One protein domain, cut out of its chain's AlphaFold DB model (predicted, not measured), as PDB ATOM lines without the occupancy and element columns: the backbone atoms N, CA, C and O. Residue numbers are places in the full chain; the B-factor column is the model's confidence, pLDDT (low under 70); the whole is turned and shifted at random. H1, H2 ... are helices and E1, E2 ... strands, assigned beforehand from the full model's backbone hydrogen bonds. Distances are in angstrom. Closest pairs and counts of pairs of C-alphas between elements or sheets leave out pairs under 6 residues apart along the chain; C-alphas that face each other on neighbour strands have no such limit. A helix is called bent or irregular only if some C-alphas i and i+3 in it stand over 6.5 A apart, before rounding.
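This is residues 788 to 897 of the 905 residues of an uncharacterized protein of Granulicella pectinivorans (UniProt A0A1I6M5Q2). A long model has an arm of two paired strands, E1 and E2, towards one end, with a loop and the short helix H1 at its tip, and towards the other end a small, strongly twisted sheet of four strands. H2 and H3 sit in two separate excursions of the chain away from that sheet. The printed part has 110 residues, with three named helices and six named strands in the order E1 H1 E2 E3 E4 H2 E5 H3 E6; the larger sheet, E4 E3 E6 E5, is mixed. The class is mixed, helices and strands, with under half of the residues in named elements. The whole is only just extended, close to loose, with a radius of gyration of the C-alphas of 20.1 A and spans of 64 by 35 by 20 A.

Start at E1, residues 788 to 792, antiparallel to E2, residues 817 to 821, at 149 degrees; N 789 and O 820 are 2.8 A apart, within hydrogen-bond range. Between them in the chain is H1, residues 809 to 813. Next, E3, residues 830 to 834, and E4, residues 843 to 847, form a hairpin, with N 833 and O 844 at 2.8 A. E6, residues 893 to 896, is parallel to E3, with N 895 and O 832 at 2.7 A, and antiparallel to E5, residues 871 to 874, with N 873 and O 894 at 2.9 A. E4, H2 of residues 856 to 868, and E5 make a split strand-helix-strand unit, two strands running the same way with E3 and E6 between them; its crossover is right-handed. H2 and H3, residues 881 to 884, are apart, and neither is on this sheet. In H1 every O i to N i+4 pair is within hydrogen-bond range, in H2 6 of 9, and H3 is too short for one.

Find C-alpha 788 at (236.653, 209.155, 228.451), where E1 begins. H2 runs 18.9 A from C-alpha 856 at (238.603, 198.852, 218.308) and is irregular, with C-alphas 864 and 867 7.5 A apart. E6 ends at C-alpha 896, (244.411, 193.943, 244.392).

The C-alphas farthest apart, of Lys 807 and Pro 880, are 65.4 A apart. The printed part has no cut, and E1 to H1, 16 residues, is the long link. Residues 803, 804 and 806 have pLDDT under 70.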
ATOM      1  N   THR A 788     236.826 207.731 228.722       93.69
ATOM      2  CA  THR A 788     236.653 209.155 228.451       93.69
ATOM      3  C   THR A 788     235.940 209.356 227.123       93.69
ATOM      4  O   THR A 788     235.975 208.501 226.236       93.69
ATOM      5  N   GLN A 789     235.264 210.491 227.011       94.12
ATOM      6  CA  GLN A 789     234.587 210.956 225.817       94.12
ATOM      7  C   GLN A 789     235.001 212.398 225.555       94.12
ATOM      8  O   GLN A 789     234.818 213.273 226.402       94.12
ATOM      9  N   ASP A 790     235.495 212.654 224.353       93.00
ATOM     10  CA  ASP A 790     235.655 214.007 223.843       93.00
ATOM     11  C   ASP A 790     234.273 214.558 223.473       93.00
ATOM     12  O   ASP A 790     233.659 214.108 222.502       93.00
ATOM     13  N   ILE A 791     233.765 215.502 224.271       93.44
ATOM     14  CA  ILE A 791     232.461 216.144 224.063       93.44
ATOM     15  C   ILE A 791     232.673 217.499 223.395       93.44
ATOM     16  O   ILE A 791     233.366 218.356 223.944       93.44
ATOM     17  N   ASP A 792     232.051 217.730 222.237       91.44
ATOM     18  CA  ASP A 792     231.993 219.069 221.644       91.44
ATOM     19  C   ASP A 792     231.160 219.996 222.541       91.44
ATOM     20  O   ASP A 792     230.029 219.683 222.910       91.44
ATOM     21  N   VAL A 793     231.712 221.148 222.911       91.12
ATOM     22  CA  VAL A 793     231.054 222.160 223.753       91.12
ATOM     23  C   VAL A 793     230.920 223.505 223.043       91.12
ATOM     24  O   VAL A 793     230.605 224.507 223.682       91.12
ATOM     25  N   THR A 794     231.128 223.547 221.724       87.88
ATOM     26  CA  THR A 794     230.963 224.770 220.927       87.88
ATOM     27  C   THR A 794     229.498 225.178 220.843       87.88
ATOM     28  O   THR A 794     229.173 226.352 221.007       87.88
ATOM     29  N   TYR A 795     228.603 224.218 220.596       86.75
ATOM     30  CA  TYR A 795     227.163 224.465 220.506       86.75
ATOM     31  C   TYR A 795     226.402 223.478 221.373       86.75
ATOM     32  O   TYR A 795     226.651 222.283 221.287       86.75
ATOM     33  N   GLU A 796     225.436 223.951 222.159       87.69
ATOM     34  CA  GLU A 796     224.709 223.122 223.136       87.69
ATOM     35  C   GLU A 796     224.165 221.825 222.514       87.69
ATOM     36  O   GLU A 796     224.416 220.744 223.029       87.69
ATOM     37  N   LEU A 797     223.525 221.900 221.346       88.75
ATOM     38  CA  LEU A 797     222.843 220.751 220.742       88.75
ATOM     39  C   LEU A 797     223.680 219.958 219.726       88.75
ATOM     40  O   LEU A 797     223.155 219.026 219.123       88.75
ATOM     41  N   TRP A 798     224.939 220.328 219.462       89.06
ATOM     42  CA  TRP A 798     225.761 219.644 218.451       89.06
ATOM     43  C   TRP A 798     226.928 218.919 219.122       89.06
ATOM     44  O   TRP A 798     227.839 219.559 219.633       89.06
ATOM     45  N   ASN A 799     226.879 217.588 219.138       88.31
ATOM     46  CA  ASN A 799     227.971 216.700 219.548       88.31
ATOM     47  C   ASN A 799     229.013 216.518 218.435       88.31
ATOM     48  O   ASN A 799     230.195 216.332 218.700       88.31
ATOM     49  N   THR A 800     228.577 216.582 217.175       86.06
ATOM     50  CA  THR A 800     229.431 216.443 215.994       86.06
ATOM     51  C   THR A 800     229.310 217.682 215.112       86.06
ATOM     52  O   THR A 800     228.288 217.908 214.459       86.06
ATOM     53  N   ILE A 801     230.386 218.462 215.033       83.06
ATOM     54  CA  ILE A 801     230.589 219.484 213.998       83.06
ATOM     55  C   ILE A 801     231.311 218.866 212.788       83.06
ATOM     56  O   ILE A 801     231.990 217.852 212.919       83.06
ATOM     57  N   ASN A 802     231.202 219.454 211.590       74.00
ATOM     58  CA  ASN A 802     232.002 219.026 210.430       74.00
ATOM     59  C   ASN A 802     233.261 219.907 210.289       74.00
ATOM     60  O   ASN A 802     233.245 220.866 209.510       74.00
ATOM     61  N   PRO A 803     234.387 219.585 210.958       59.88
ATOM     62  CA  PRO A 803     235.601 220.402 210.905       59.88
ATOM     63  C   PRO A 803     236.308 220.332 209.544       59.88
ATOM     64  O   PRO A 803     237.272 221.061 209.301       59.88
ATOM     65  N   LYS A 804     235.871 219.422 208.660       61.31
ATOM     66  CA  LYS A 804     236.440 219.196 207.328       61.31
ATOM     67  C   LYS A 804     235.667 219.910 206.229       61.31
ATOM     68  O   LYS A 804     236.098 219.814 205.085       61.31
ATOM     69  N   ASN A 805     234.572 220.614 206.531       72.94
ATOM     70  CA  ASN A 805     233.895 221.442 205.542       72.94
ATOM     71  C   ASN A 805     234.838 222.586 205.126       72.94
ATOM     72  O   ASN A 805     234.993 223.552 205.876       72.94
ATOM     73  N   PRO A 806     235.465 222.535 203.932       68.75
ATOM     74  CA  PRO A 806     236.447 223.544 203.540       68.75
ATOM     75  C   PRO A 806     235.793 224.914 203.304       68.75
ATOM     76  O   PRO A 806     236.491 225.907 203.120       68.75
ATOM     77  N   LYS A 807     234.455 224.962 203.286       77.62
ATOM     78  CA  LYS A 807     233.653 226.172 203.117       77.62
ATOM     79  C   LYS A 807     233.257 226.827 204.444       77.62
ATOM     80  O   LYS A 807     232.646 227.887 204.393       77.62
ATOM     81  N   ASP A 808     233.605 226.241 205.596       73.62
ATOM     82  CA  ASP A 808     233.328 226.820 206.918       73.62
ATOM     83  C   ASP A 808     234.573 226.817 207.830       73.62
ATOM     84  O   ASP A 808     234.705 226.005 208.749       73.62
ATOM     85  N   PRO A 809     235.534 227.728 207.582       75.56
ATOM     86  CA  PRO A 809     236.703 227.882 208.445       75.56
ATOM     87  C   PRO A 809     236.355 228.457 209.828       75.56
ATOM     88  O   PRO A 809     237.204 228.416 210.718       75.56
ATOM     89  N   TRP A 810     235.147 229.004 210.014       78.94
ATOM     90  CA  TRP A 810     234.716 229.591 211.280       78.94
ATOM     91  C   TRP A 810     234.397 228.499 212.299       78.94
ATOM     92  O   TRP A 810     234.958 228.527 213.391       78.94
ATOM     93  N   MET A 811     233.609 227.484 211.920       78.81
ATOM     94  CA  MET A 811     233.310 226.342 212.798       78.81
ATOM     95  C   MET A 811     234.572 225.653 213.317       78.81
ATOM     96  O   MET A 811     234.665 225.344 214.497       78.81
ATOM     97  N   LYS A 812     235.581 225.462 212.460       75.00
ATOM     98  CA  LYS A 812     236.851 224.858 212.884       75.00
ATOM     99  C   LYS A 812     237.621 225.730 213.884       75.00
ATOM    100  O   LYS A 812     238.359 225.193 214.702       75.00
ATOM    101  N   ARG A 813     237.508 227.058 213.789       79.81
ATOM    102  CA  ARG A 813     238.225 227.992 214.667       79.81
ATOM    103  C   ARG A 813     237.589 228.093 216.054       79.81
ATOM    104  O   ARG A 813     238.322 228.230 217.022       79.81
ATOM    105  N   GLU A 814     236.262 228.023 216.130       82.12
ATOM    106  CA  GLU A 814     235.501 228.083 217.389       82.12
ATOM    107  C   GLU A 814     235.280 226.697 218.027       82.12
ATOM    108  O   GLU A 814     234.594 226.585 219.040       82.12
ATOM    109  N   ALA A 815     235.824 225.631 217.427       84.25
ATOM    110  CA  ALA A 815     235.705 224.269 217.934       84.25
ATOM    111  C   ALA A 815     236.307 224.160 219.344       84.25
ATOM    112  O   ALA A 815     237.489 224.442 219.556       84.25
ATOM    113  N   MET A 816     235.490 223.728 220.296       87.44
ATOM    114  CA  MET A 816     235.831 223.531 221.694       87.44
ATOM    115  C   MET A 816     235.409 222.120 222.070       87.44
ATOM    116  O   MET A 816     234.266 221.733 221.850       87.44
ATOM    117  N   VAL A 817     236.333 221.362 222.646       89.56
ATOM    118  CA  VAL A 817     236.097 219.991 223.095       89.56
ATOM    119  C   VAL A 817     236.500 219.891 224.555       89.56
ATOM    120  O   VAL A 817     237.491 220.500 224.970       89.56
ATOM    121  N   TRP A 818     235.728 219.135 225.327       90.31
ATOM    122  CA  TRP A 818     236.028 218.814 226.711       90.31
ATOM    123  C   TRP A 818     236.043 217.298 226.914       90.31
ATOM    124  O   TRP A 818     235.018 216.635 226.749       90.31
ATOM    125  N   GLU A 819     237.202 216.756 227.293       92.31
ATOM    126  CA  GLU A 819     237.328 215.347 227.670       92.31
ATOM    127  C   GLU A 819     236.572 215.106 228.988       92.31
ATOM    128  O   GLU A 819     236.857 215.724 230.019       92.31
ATOM    129  N   THR A 820     235.579 214.223 228.951       93.06
ATOM    130  CA  THR A 820     234.651 213.955 230.057       93.06
ATOM    131  C   THR A 820     234.629 212.461 230.378       93.06
ATOM    132  O   THR A 820     234.708 211.631 229.480       93.06
ATOM    133  N   LEU A 821     234.548 212.097 231.660       94.31
ATOM    134  CA  LEU A 821     234.545 210.694 232.098       94.31
ATOM    135  C   LEU A 821     233.155 210.051 231.948       94.31
ATOM    136  O   LEU A 821     232.150 210.727 232.164       94.31
ATOM    137  N   TRP A 822     233.111 208.741 231.684       94.56
ATOM    138  CA  TRP A 822     231.894 207.915 231.767       94.56
ATOM    139  C   TRP A 822     231.599 207.464 233.213       94.56
ATOM    140  O   TRP A 822     231.125 208.269 234.016       94.56
ATOM    141  N   TRP A 823     231.920 206.213 233.579       91.44
ATOM    142  CA  TRP A 823     231.619 205.619 234.895       91.44
ATOM    143  C   TRP A 823     232.888 205.135 235.621       91.44
ATOM    144  O   TRP A 823     233.192 203.945 235.601       91.44
ATOM    145  N   PRO A 824     233.655 206.016 236.296       93.00
ATOM    146  CA  PRO A 824     234.853 205.615 237.042       93.00
ATOM    147  C   PRO A 824     234.634 204.521 238.100       93.00
ATOM    148  O   PRO A 824     235.521 203.688 238.275       93.00
ATOM    149  N   ALA A 825     233.480 204.510 238.785       93.12
ATOM    150  CA  ALA A 825     233.103 203.458 239.743       93.12
ATOM    151  C   ALA A 825     232.878 202.101 239.064       93.12
ATOM    152  O   ALA A 825     233.117 201.051 239.648       93.12
ATOM    153  N   HIS A 826     232.505 202.111 237.793       91.12
ATOM    154  CA  HIS A 826     232.322 200.898 237.026       91.12
ATOM    155  C   HIS A 826     233.630 200.412 236.382       91.12
ATOM    156  O   HIS A 826     234.005 199.240 236.474       91.12
ATOM    157  N   ARG A 827     234.359 201.350 235.771       93.62
ATOM    158  CA  ARG A 827     235.614 201.146 235.050       93.62
ATOM    159  C   ARG A 827     236.611 202.240 235.461       93.62
ATOM    160  O   ARG A 827     236.584 203.347 234.918       93.62
ATOM    161  N   PRO A 828     237.537 201.950 236.388       95.56
ATOM    162  CA  PRO A 828     238.496 202.943 236.866       95.56
ATOM    163  C   PRO A 828     239.452 203.448 235.781       95.56
ATOM    164  O   PRO A 828     239.822 202.730 234.847       95.56
ATOM    165  N   MET A 829     239.930 204.681 235.942       94.69
ATOM    166  CA  MET A 829     240.958 205.267 235.078       94.69
ATOM    167  C   MET A 829     242.350 205.030 235.652       94.69
ATOM    168  O   MET A 829     243.218 204.448 234.991       94.69
ATOM    169  N   GLN A 830     242.555 205.451 236.898       94.00
ATOM    170  CA  GLN A 830     243.789 205.246 237.642       94.00
ATOM    171  C   GLN A 830     243.475 204.827 239.072       94.00
ATOM    172  O   GLN A 830     242.521 205.314 239.673       94.00
ATOM    173  N   VAL A 831     244.294 203.933 239.618       95.56
ATOM    174  CA  VAL A 831     244.144 203.415 240.983       95.56
ATOM    175  C   VAL A 831     245.518 203.238 241.618       95.56
ATOM    176  O   VAL A 831     246.528 203.113 240.920       95.56
ATOM    177  N   PHE A 832     245.582 203.228 242.950       95.06
ATOM    178  CA  PHE A 832     246.805 202.833 243.647       95.06
ATOM    179  C   PHE A 832     247.002 201.324 243.505       95.06
ATOM    180  O   PHE A 832     246.116 200.565 243.854       95.06
ATOM    181  N   GLU A 833     248.152 200.873 243.026       93.88
ATOM    182  CA  GLU A 833     248.509 199.456 242.883       93.88
ATOM    183  C   GLU A 833     249.755 199.161 243.718       93.88
ATOM    184  O   GLU A 833     250.676 199.983 243.770       93.88
ATOM    185  N   ASN A 834     249.817 197.981 244.338       91.94
ATOM    186  CA  ASN A 834     251.037 197.523 244.998       91.94
ATOM    187  C   ASN A 834     252.038 196.992 243.963       91.94
ATOM    188  O   ASN A 834     251.786 195.986 243.305       91.94
ATOM    189  N   VAL A 835     253.188 197.657 243.843       90.00
ATOM    190  CA  VAL A 835     254.334 197.201 243.035       90.00
ATOM    191  C   VAL A 835     255.467 196.613 243.888       90.00
ATOM    192  O   VAL A 835     256.517 196.254 243.356       90.00
ATOM    193  N   GLY A 836     255.290 196.578 245.213       87.06
ATOM    194  CA  GLY A 836     256.202 195.965 246.181       87.06
ATOM    195  C   GLY A 836     255.821 194.517 246.509       87.06
ATOM    196  O   GLY A 836     255.129 193.857 245.736       87.06
ATOM    197  N   THR A 837     256.273 194.019 247.663       84.00
ATOM    198  CA  THR A 837     255.799 192.734 248.215       84.00
ATOM    199  C   THR A 837     254.653 192.973 249.197       84.00
ATOM    200  O   THR A 837     254.382 194.115 249.569       84.00
ATOM    201  N   ASP A 838     253.970 191.917 249.637       79.94
ATOM    202  CA  ASP A 838     252.913 192.050 250.648       79.94
ATOM    203  C   ASP A 838     253.472 192.456 252.024       79.94
ATOM    204  O   ASP A 838     252.807 193.160 252.780       79.94
ATOM    205  N   GLU A 839     254.709 192.066 252.349       83.00
ATOM    206  CA  GLU A 839     255.383 192.441 253.601       83.00
ATOM    207  C   GLU A 839     255.955 193.866 253.573       83.00
ATOM    208  O   GLU A 839     256.175 194.471 254.623       83.00
ATOM    209  N   ALA A 840     256.215 194.395 252.376       84.81
ATOM    210  CA  ALA A 840     256.745 195.733 252.149       84.81
ATOM    211  C   ALA A 840     256.002 196.393 250.970       84.81
ATOM    212  O   ALA A 840     256.576 196.529 249.879       84.81
ATOM    213  N   PRO A 841     254.723 196.778 251.165       87.94
ATOM    214  CA  PRO A 841     253.908 197.328 250.093       87.94
ATOM    215  C   PRO A 841     254.486 198.657 249.602       87.94
ATOM    216  O   PRO A 841     254.859 199.530 250.387       87.94
ATOM    217  N   ASN A 842     254.533 198.817 248.282       92.00
ATOM    218  CA  ASN A 842     254.919 200.055 247.614       92.00
ATOM    219  C   ASN A 842     253.787 200.454 246.670       92.00
ATOM    220  O   ASN A 842     253.635 199.868 245.600       92.00
ATOM    221  N   LEU A 843     252.968 201.414 247.093       93.50
ATOM    222  CA  LEU A 843     251.757 201.801 246.376       93.50
ATOM    223  C   LEU A 843     252.046 202.930 245.383       93.50
ATOM    224  O   LEU A 843     252.453 204.024 245.778       93.50
ATOM    225  N   LEU A 844     251.787 202.680 244.098       93.12
ATOM    226  CA  LEU A 844     251.897 203.666 243.022       93.12
ATOM    227  C   LEU A 844     250.539 203.909 242.372       93.12
ATOM    228  O   LEU A 844     249.788 202.969 242.144       93.12
ATOM    229  N   TYR A 845     250.239 205.162 242.034       92.62
ATOM    230  CA  TYR A 845     249.015 205.513 241.315       92.62
ATOM    231  C   TYR A 845     249.220 205.311 239.810       92.62
ATOM    232  O   TYR A 845     249.997 206.034 239.184       92.62
ATOM    233  N   LEU A 846     248.579 204.291 239.240       93.25
ATOM    234  CA  LEU A 846     248.825 203.820 237.877       93.25
ATOM    235  C   LEU A 846     247.526 203.741 237.077       93.25
ATOM    236  O   LEU A 846     246.449 203.580 237.645       93.25
ATOM    237  N   ALA A 847     247.633 203.786 235.746       94.00
ATOM    238  CA  ALA A 847     246.512 203.449 234.872       94.00
ATOM    239  C   ALA A 847     245.988 202.045 235.210       94.00
ATOM    240  O   ALA A 847     246.783 201.125 235.410       94.00
ATOM    241  N   TRP A 848     244.670 201.877 235.279       95.44
ATOM    242  CA  TRP A 848     244.069 200.606 235.684       95.44
ATOM    243  C   TRP A 848     244.059 199.585 234.531       95.44
ATOM    244  O   TRP A 848     244.605 198.480 234.663       95.44
ATOM    245  N   ALA A 849     243.551 199.994 233.364       93.94
ATOM    246  CA  ALA A 849     243.447 199.182 232.146       93.94
ATOM    247  C   ALA A 849     244.757 199.131 231.323       93.94
ATOM    248  O   ALA A 849     244.775 199.319 230.107       93.94
ATOM    249  N   GLN A 850     245.902 198.915 231.979       91.44
ATOM    250  CA  GLN A 850     247.209 198.919 231.305       91.44
ATOM    251  C   GLN A 850     247.243 197.905 230.162       91.44
ATOM    252  O   GLN A 850     246.820 196.764 230.337       91.44
ATOM    253  N   GLY A 851     247.798 198.293 229.013       92.12
ATOM    254  CA  GLY A 851     247.981 197.403 227.865       92.12
ATOM    255  C   GLY A 851     246.723 197.127 227.035       92.12
ATOM    256  O   GLY A 851     246.833 196.370 226.069       92.12
ATOM    257  N   VAL A 852     245.577 197.732 227.362       95.69
ATOM    258  CA  VAL A 852     244.352 197.691 226.550       95.69
ATOM    259  C   VAL A 852     243.938 199.134 226.221       95.69
ATOM    260  O   VAL A 852     243.439 199.835 227.096       95.69
ATOM    261  N   PRO A 853     244.258 199.644 225.015       94.44
ATOM    262  CA  PRO A 853     243.956 201.028 224.642       94.44
ATOM    263  C   PRO A 853     242.471 201.222 224.297       94.44
ATOM    264  O   PRO A 853     241.816 200.280 223.867       94.44
ATOM    265  N   GLN A 854     241.964 202.451 224.403       94.19
ATOM    266  CA  GLN A 854     240.614 202.829 223.956       94.19
ATOM    267  C   GLN A 854     240.573 202.943 222.419       94.19
ATOM    268  O   GLN A 854     240.844 203.997 221.845       94.19
ATOM    269  N   THR A 855     240.426 201.799 221.755       95.75
ATOM    270  CA  THR A 855     240.402 201.632 220.294       95.75
ATOM    271  C   THR A 855     239.713 200.308 219.977       95.75
ATOM    272  O   THR A 855     239.858 199.368 220.753       95.75
ATOM    273  N   LEU A 856     239.186 200.131 218.760       96.69
ATOM    274  CA  LEU A 856     238.603 198.852 218.308       96.69
ATOM    275  C   LEU A 856     239.522 197.623 218.493       96.69
ATOM    276  O   LEU A 856     239.063 196.509 218.742       96.69
ATOM    277  N   ALA A 857     240.842 197.799 218.369       95.88
ATOM    278  CA  ALA A 857     241.804 196.723 218.620       95.88
ATOM    279  C   ALA A 857     241.958 196.412 220.120       95.88
ATOM    280  O   ALA A 857     242.186 195.263 220.499       95.88
ATOM    281  N   GLY A 858     241.849 197.433 220.968       96.94
ATOM    282  CA  GLY A 858     241.777 197.280 222.414       96.94
ATOM    283  C   GLY A 858     240.452 196.678 222.869       96.94
ATOM    284  O   GLY A 858     240.476 195.798 223.718       96.94
ATOM    285  N   ASP A 859     239.338 197.024 222.230       97.62
ATOM    286  CA  ASP A 859     238.024 196.418 222.481       97.62
ATOM    287  C   ASP A 859     238.064 194.915 222.210       97.62
ATOM    288  O   ASP A 859     237.677 194.103 223.050       97.62
ATOM    289  N   LEU A 860     238.643 194.525 221.068       97.50
ATOM    290  CA  LEU A 860     238.878 193.118 220.753       97.50
ATOM    291  C   LEU A 860     239.791 192.452 221.791       97.50
ATOM    292  O   LEU A 860     239.561 191.309 222.175       97.50
ATOM    293  N   LYS A 861     240.825 193.154 222.261       97.12
ATOM    294  CA  LYS A 861     241.733 192.650 223.297       97.12
ATOM    295  C   LYS A 861     241.028 192.505 224.655       97.12
ATOM    296  O   LYS A 861     241.298 191.548 225.379       97.12
ATOM    297  N   MET A 862     240.091 193.388 224.994       97.50
ATOM    298  CA  MET A 862     239.309 193.326 226.233       97.50
ATOM    299  C   MET A 862     238.485 192.034 226.324       97.50
ATOM    300  O   MET A 862     238.336 191.495 227.420       97.50
ATOM    301  N   VAL A 863     238.051 191.466 225.189       97.75
ATOM    302  CA  VAL A 863     237.353 190.164 225.124       97.75
ATOM    303  C   VAL A 863     238.122 189.045 225.840       97.75
ATOM    304  O   VAL A 863     237.507 188.157 226.430       97.75
ATOM    305  N   THR A 864     239.458 189.080 225.832       95.81
ATOM    306  CA  THR A 864     240.297 188.073 226.502       95.81
ATOM    307  C   THR A 864     240.977 188.576 227.771       95.81
ATOM    308  O   THR A 864     241.242 187.770 228.660       95.81
ATOM    309  N   GLU A 865     241.253 189.878 227.875       95.81
ATOM    310  CA  GLU A 865     242.065 190.454 228.956       95.81
ATOM    311  C   GLU A 865     241.273 190.883 230.196       95.81
ATOM    312  O   GLU A 865     241.887 191.108 231.244       95.81
ATOM    313  N   TRP A 866     239.940 190.976 230.123       96.38
ATOM    314  CA  TRP A 866     239.110 191.409 231.256       96.38
ATOM    315  C   TRP A 866     239.445 190.688 232.585       96.38
ATOM    316  O   TRP A 866     239.590 191.378 233.600       96.38
ATOM    317  N   PRO A 867     239.728 189.364 232.653       96.12
ATOM    318  CA  PRO A 867     240.020 188.709 233.930       96.12
ATOM    319  C   PRO A 867     241.337 189.140 234.580       96.12
ATOM    320  O   PRO A 867     241.578 188.831 235.748       96.12
ATOM    321  N   ARG A 868     242.232 189.818 233.848       95.00
ATOM    322  CA  ARG A 868     243.578 190.148 234.333       95.00
ATOM    323  C   ARG A 868     243.589 191.324 235.307       95.00
ATOM    324  O   ARG A 868     244.497 191.397 236.137       95.00
ATOM    325  N   PHE A 869     242.629 192.241 235.196       96.12
ATOM    326  CA  PHE A 869     242.651 193.501 235.938       96.12
ATOM    327  C   PHE A 869     242.445 193.302 237.439       96.12
ATOM    328  O   PHE A 869     241.934 192.269 237.879       96.12
ATOM    329  N   SER A 870     242.918 194.269 238.219       96.56
ATOM    330  CA  SER A 870     242.759 194.298 239.670       96.56
ATOM    331  C   SER A 870     241.332 194.670 240.064       96.56
ATOM    332  O   SER A 870     240.672 195.438 239.363       96.56
ATOM    333  N   PHE A 871     240.889 194.168 241.214       97.94
ATOM    334  CA  PHE A 871     239.720 194.699 241.913       97.94
ATOM    335  C   PHE A 871     240.170 195.831 242.830       97.94
ATOM    336  O   PHE A 871     241.210 195.724 243.472       97.94
ATOM    337  N   VAL A 872     239.414 196.919 242.882       97.69
ATOM    338  CA  VAL A 872     239.693 198.072 243.732       97.69
ATOM    339  C   VAL A 872     238.926 197.905 245.029       97.69
ATOM    340  O   VAL A 872     237.696 197.912 245.033       97.69
ATOM    341  N   VAL A 873     239.664 197.761 246.123       96.69
ATOM    342  CA  VAL A 873     239.107 197.564 247.460       96.69
ATOM    343  C   VAL A 873     239.714 198.519 248.461       96.69
ATOM    344  O   VAL A 873     240.783 199.101 248.241       96.69
ATOM    345  N   ARG A 874     239.035 198.670 249.588       94.88
ATOM    346  CA  ARG A 874     239.527 199.402 250.741       94.88
ATOM    347  C   ARG A 874     240.851 198.797 251.212       94.88
ATOM    348  O   ARG A 874     240.982 197.583 251.346       94.88
ATOM    349  N   ASN A 875     241.857 199.642 251.425       94.88
ATOM    350  CA  ASN A 875     243.255 199.235 251.532       94.88
ATOM    351  C   ASN A 875     243.483 198.196 252.651       94.88
ATOM    352  O   ASN A 875     243.427 198.530 253.842       94.88
ATOM    353  N   PRO A 876     243.793 196.934 252.296       92.31
ATOM    354  CA  PRO A 876     243.932 195.864 253.273       92.31
ATOM    355  C   PRO A 876     245.222 195.974 254.097       92.31
ATOM    356  O   PRO A 876     245.275 195.412 255.195       92.31
ATOM    357  N   TYR A 877     246.236 196.704 253.613       91.06
ATOM    358  CA  TYR A 877     247.544 196.840 254.262       91.06
ATOM    359  C   TYR A 877     247.545 197.850 255.420       91.06
ATOM    360  O   TYR A 877     248.448 197.821 256.256       91.06
ATOM    361  N   THR A 878     246.543 198.730 255.517       91.00
ATOM    362  CA  THR A 878     246.431 199.697 256.621       91.00
ATOM    363  C   THR A 878     245.618 199.115 257.776       91.00
ATOM    364  O   THR A 878     244.462 198.716 257.607       91.00
ATOM    365  N   LYS A 879     246.214 199.064 258.973       90.06
ATOM    366  CA  LYS A 879     245.570 198.583 260.204       90.06
ATOM    367  C   LYS A 879     245.861 199.548 261.369       90.06
ATOM    368  O   LYS A 879     247.035 199.854 261.571       90.06
ATOM    369  N   PRO A 880     244.847 199.933 262.171       92.69
ATOM    370  CA  PRO A 880     243.424 199.598 262.024       92.69
ATOM    371  C   PRO A 880     242.783 200.240 260.779       92.69
ATOM    372  O   PRO A 880     243.257 201.242 260.263       92.69
ATOM    373  N   GLN A 881     241.687 199.654 260.279       90.38
ATOM    374  CA  GLN A 881     240.984 200.161 259.083       90.38
ATOM    375  C   GLN A 881     240.389 201.568 259.278       90.38
ATOM    376  O   GLN A 881     240.173 202.284 258.300       90.38
ATOM    377  N   SER A 882     240.184 201.987 260.529       90.06
ATOM    378  CA  SER A 882     239.787 203.350 260.892       90.06
ATOM    379  C   SER A 882     240.819 204.406 260.490       90.06
ATOM    380  O   SER A 882     240.446 205.550 260.273       90.06
ATOM    381  N   ASP A 883     242.095 204.047 260.324       92.06
ATOM    382  CA  ASP A 883     243.128 204.993 259.871       92.06
ATOM    383  C   ASP A 883     242.906 205.433 258.411       92.06
ATOM    384  O   ASP A 883     243.492 206.410 257.942       92.06
ATOM    385  N   LEU A 884     242.036 204.732 257.678       91.94
ATOM    386  CA  LEU A 884     241.601 205.114 256.338       91.94
ATOM    387  C   LEU A 884     240.441 206.125 256.346       91.94
ATOM    388  O   LEU A 884     240.196 206.740 255.307       91.94
ATOM    389  N   ASN A 885     239.759 206.332 257.485       89.75
ATOM    390  CA  ASN A 885     238.665 207.304 257.664       89.75
ATOM    391  C   ASN A 885     239.222 208.724 257.791       89.75
ATOM    392  O   ASN A 885     239.157 209.373 258.833       89.75
ATOM    393  N   GLN A 886     239.837 209.187 256.710       85.00
ATOM    394  CA  GLN A 886     240.403 210.517 256.597       85.00
ATOM    395  C   GLN A 886     240.217 211.039 255.162       85.00
ATOM    396  O   GLN A 886     240.109 210.238 254.230       85.00
ATOM    397  N   PRO A 887     240.199 212.366 254.972       77.75
ATOM    398  CA  PRO A 887     239.960 212.974 253.671       77.75
ATOM    399  C   PRO A 887     240.980 212.574 252.597       77.75
ATOM    400  O   PRO A 887     242.155 212.333 252.892       77.75
ATOM    401  N   SER A 888     240.550 212.620 251.335       80.56
ATOM    402  CA  SER A 888     241.432 212.523 250.169       80.56
ATOM    403  C   SER A 888     242.507 213.649 250.145       80.56
ATOM    404  O   SER A 888     242.367 214.675 250.819       80.56
ATOM    405  N   PRO A 889     243.615 213.513 249.396       77.88
ATOM    406  CA  PRO A 889     244.152 212.270 248.866       77.88
ATOM    407  C   PRO A 889     244.811 211.442 249.978       77.88
ATOM    408  O   PRO A 889     245.639 211.926 250.748       77.88
ATOM    409  N   ASN A 890     244.497 210.157 250.011       86.81
ATOM    410  CA  ASN A 890     245.191 209.145 250.802       86.81
ATOM    411  C   ASN A 890     245.175 207.827 250.005       86.81
ATOM    412  O   ASN A 890     244.759 207.796 248.848       86.81
ATOM    413  N   GLN A 891     245.620 206.734 250.615       91.62
ATOM    414  CA  GLN A 891     245.592 205.403 250.005       91.62
ATOM    415  C   GLN A 891     244.403 204.592 250.544       91.62
ATOM    416  O   GLN A 891     244.593 203.455 250.965       91.62
ATOM    417  N   LYS A 892     243.197 205.190 250.600       93.88
ATOM    418  CA  LYS A 892     241.976 204.533 251.109       93.88
ATOM    419  C   LYS A 892     241.583 203.317 250.281       93.88
ATOM    420  O   LYS A 892     241.234 202.302 250.871       93.88
ATOM    421  N   TYR A 893     241.705 203.400 248.958       95.38
ATOM    422  CA  TYR A 893     241.405 202.305 248.037       95.38
ATOM    423  C   TYR A 893     242.613 201.960 247.171       95.38
ATOM    424  O   TYR A 893     243.332 202.857 246.719       95.38
ATOM    425  N   ILE A 894     242.828 200.664 246.940       96.44
ATOM    426  CA  ILE A 894     243.914 200.137 246.108       96.44
ATOM    427  C   ILE A 894     243.423 198.980 245.226       96.44
ATOM    428  O   ILE A 894     242.502 198.254 245.594       96.44
ATOM    429  N   GLY A 895     244.075 198.780 244.086       96.31
ATOM    430  CA  GLY A 895     243.955 197.592 243.255       96.31
ATOM    431  C   GLY A 895     244.640 196.381 243.895       96.31
ATOM    432  O   GLY A 895     245.793 196.459 244.323       96.31
ATOM    433  N   VAL A 896     243.932 195.252 243.929       95.31
ATOM    434  CA  VAL A 896     244.411 193.943 244.392       95.31
ATOM    435  C   VAL A 896     244.189 192.867 243.328       95.31
ATOM    436  O   VAL A 896     243.369 193.017 242.424       95.31
ATOM    437  N   GLU A 897     244.920 191.755 243.437       94.38
ATOM    438  CA  GLU A 897     244.738 190.559 242.594       94.38
ATOM    439  C   GLU A 897     244.926 190.789 241.079       94.38
ATOM    440  O   GLU A 897     244.340 190.090 240.250       94.38
TER     441      GLU A 897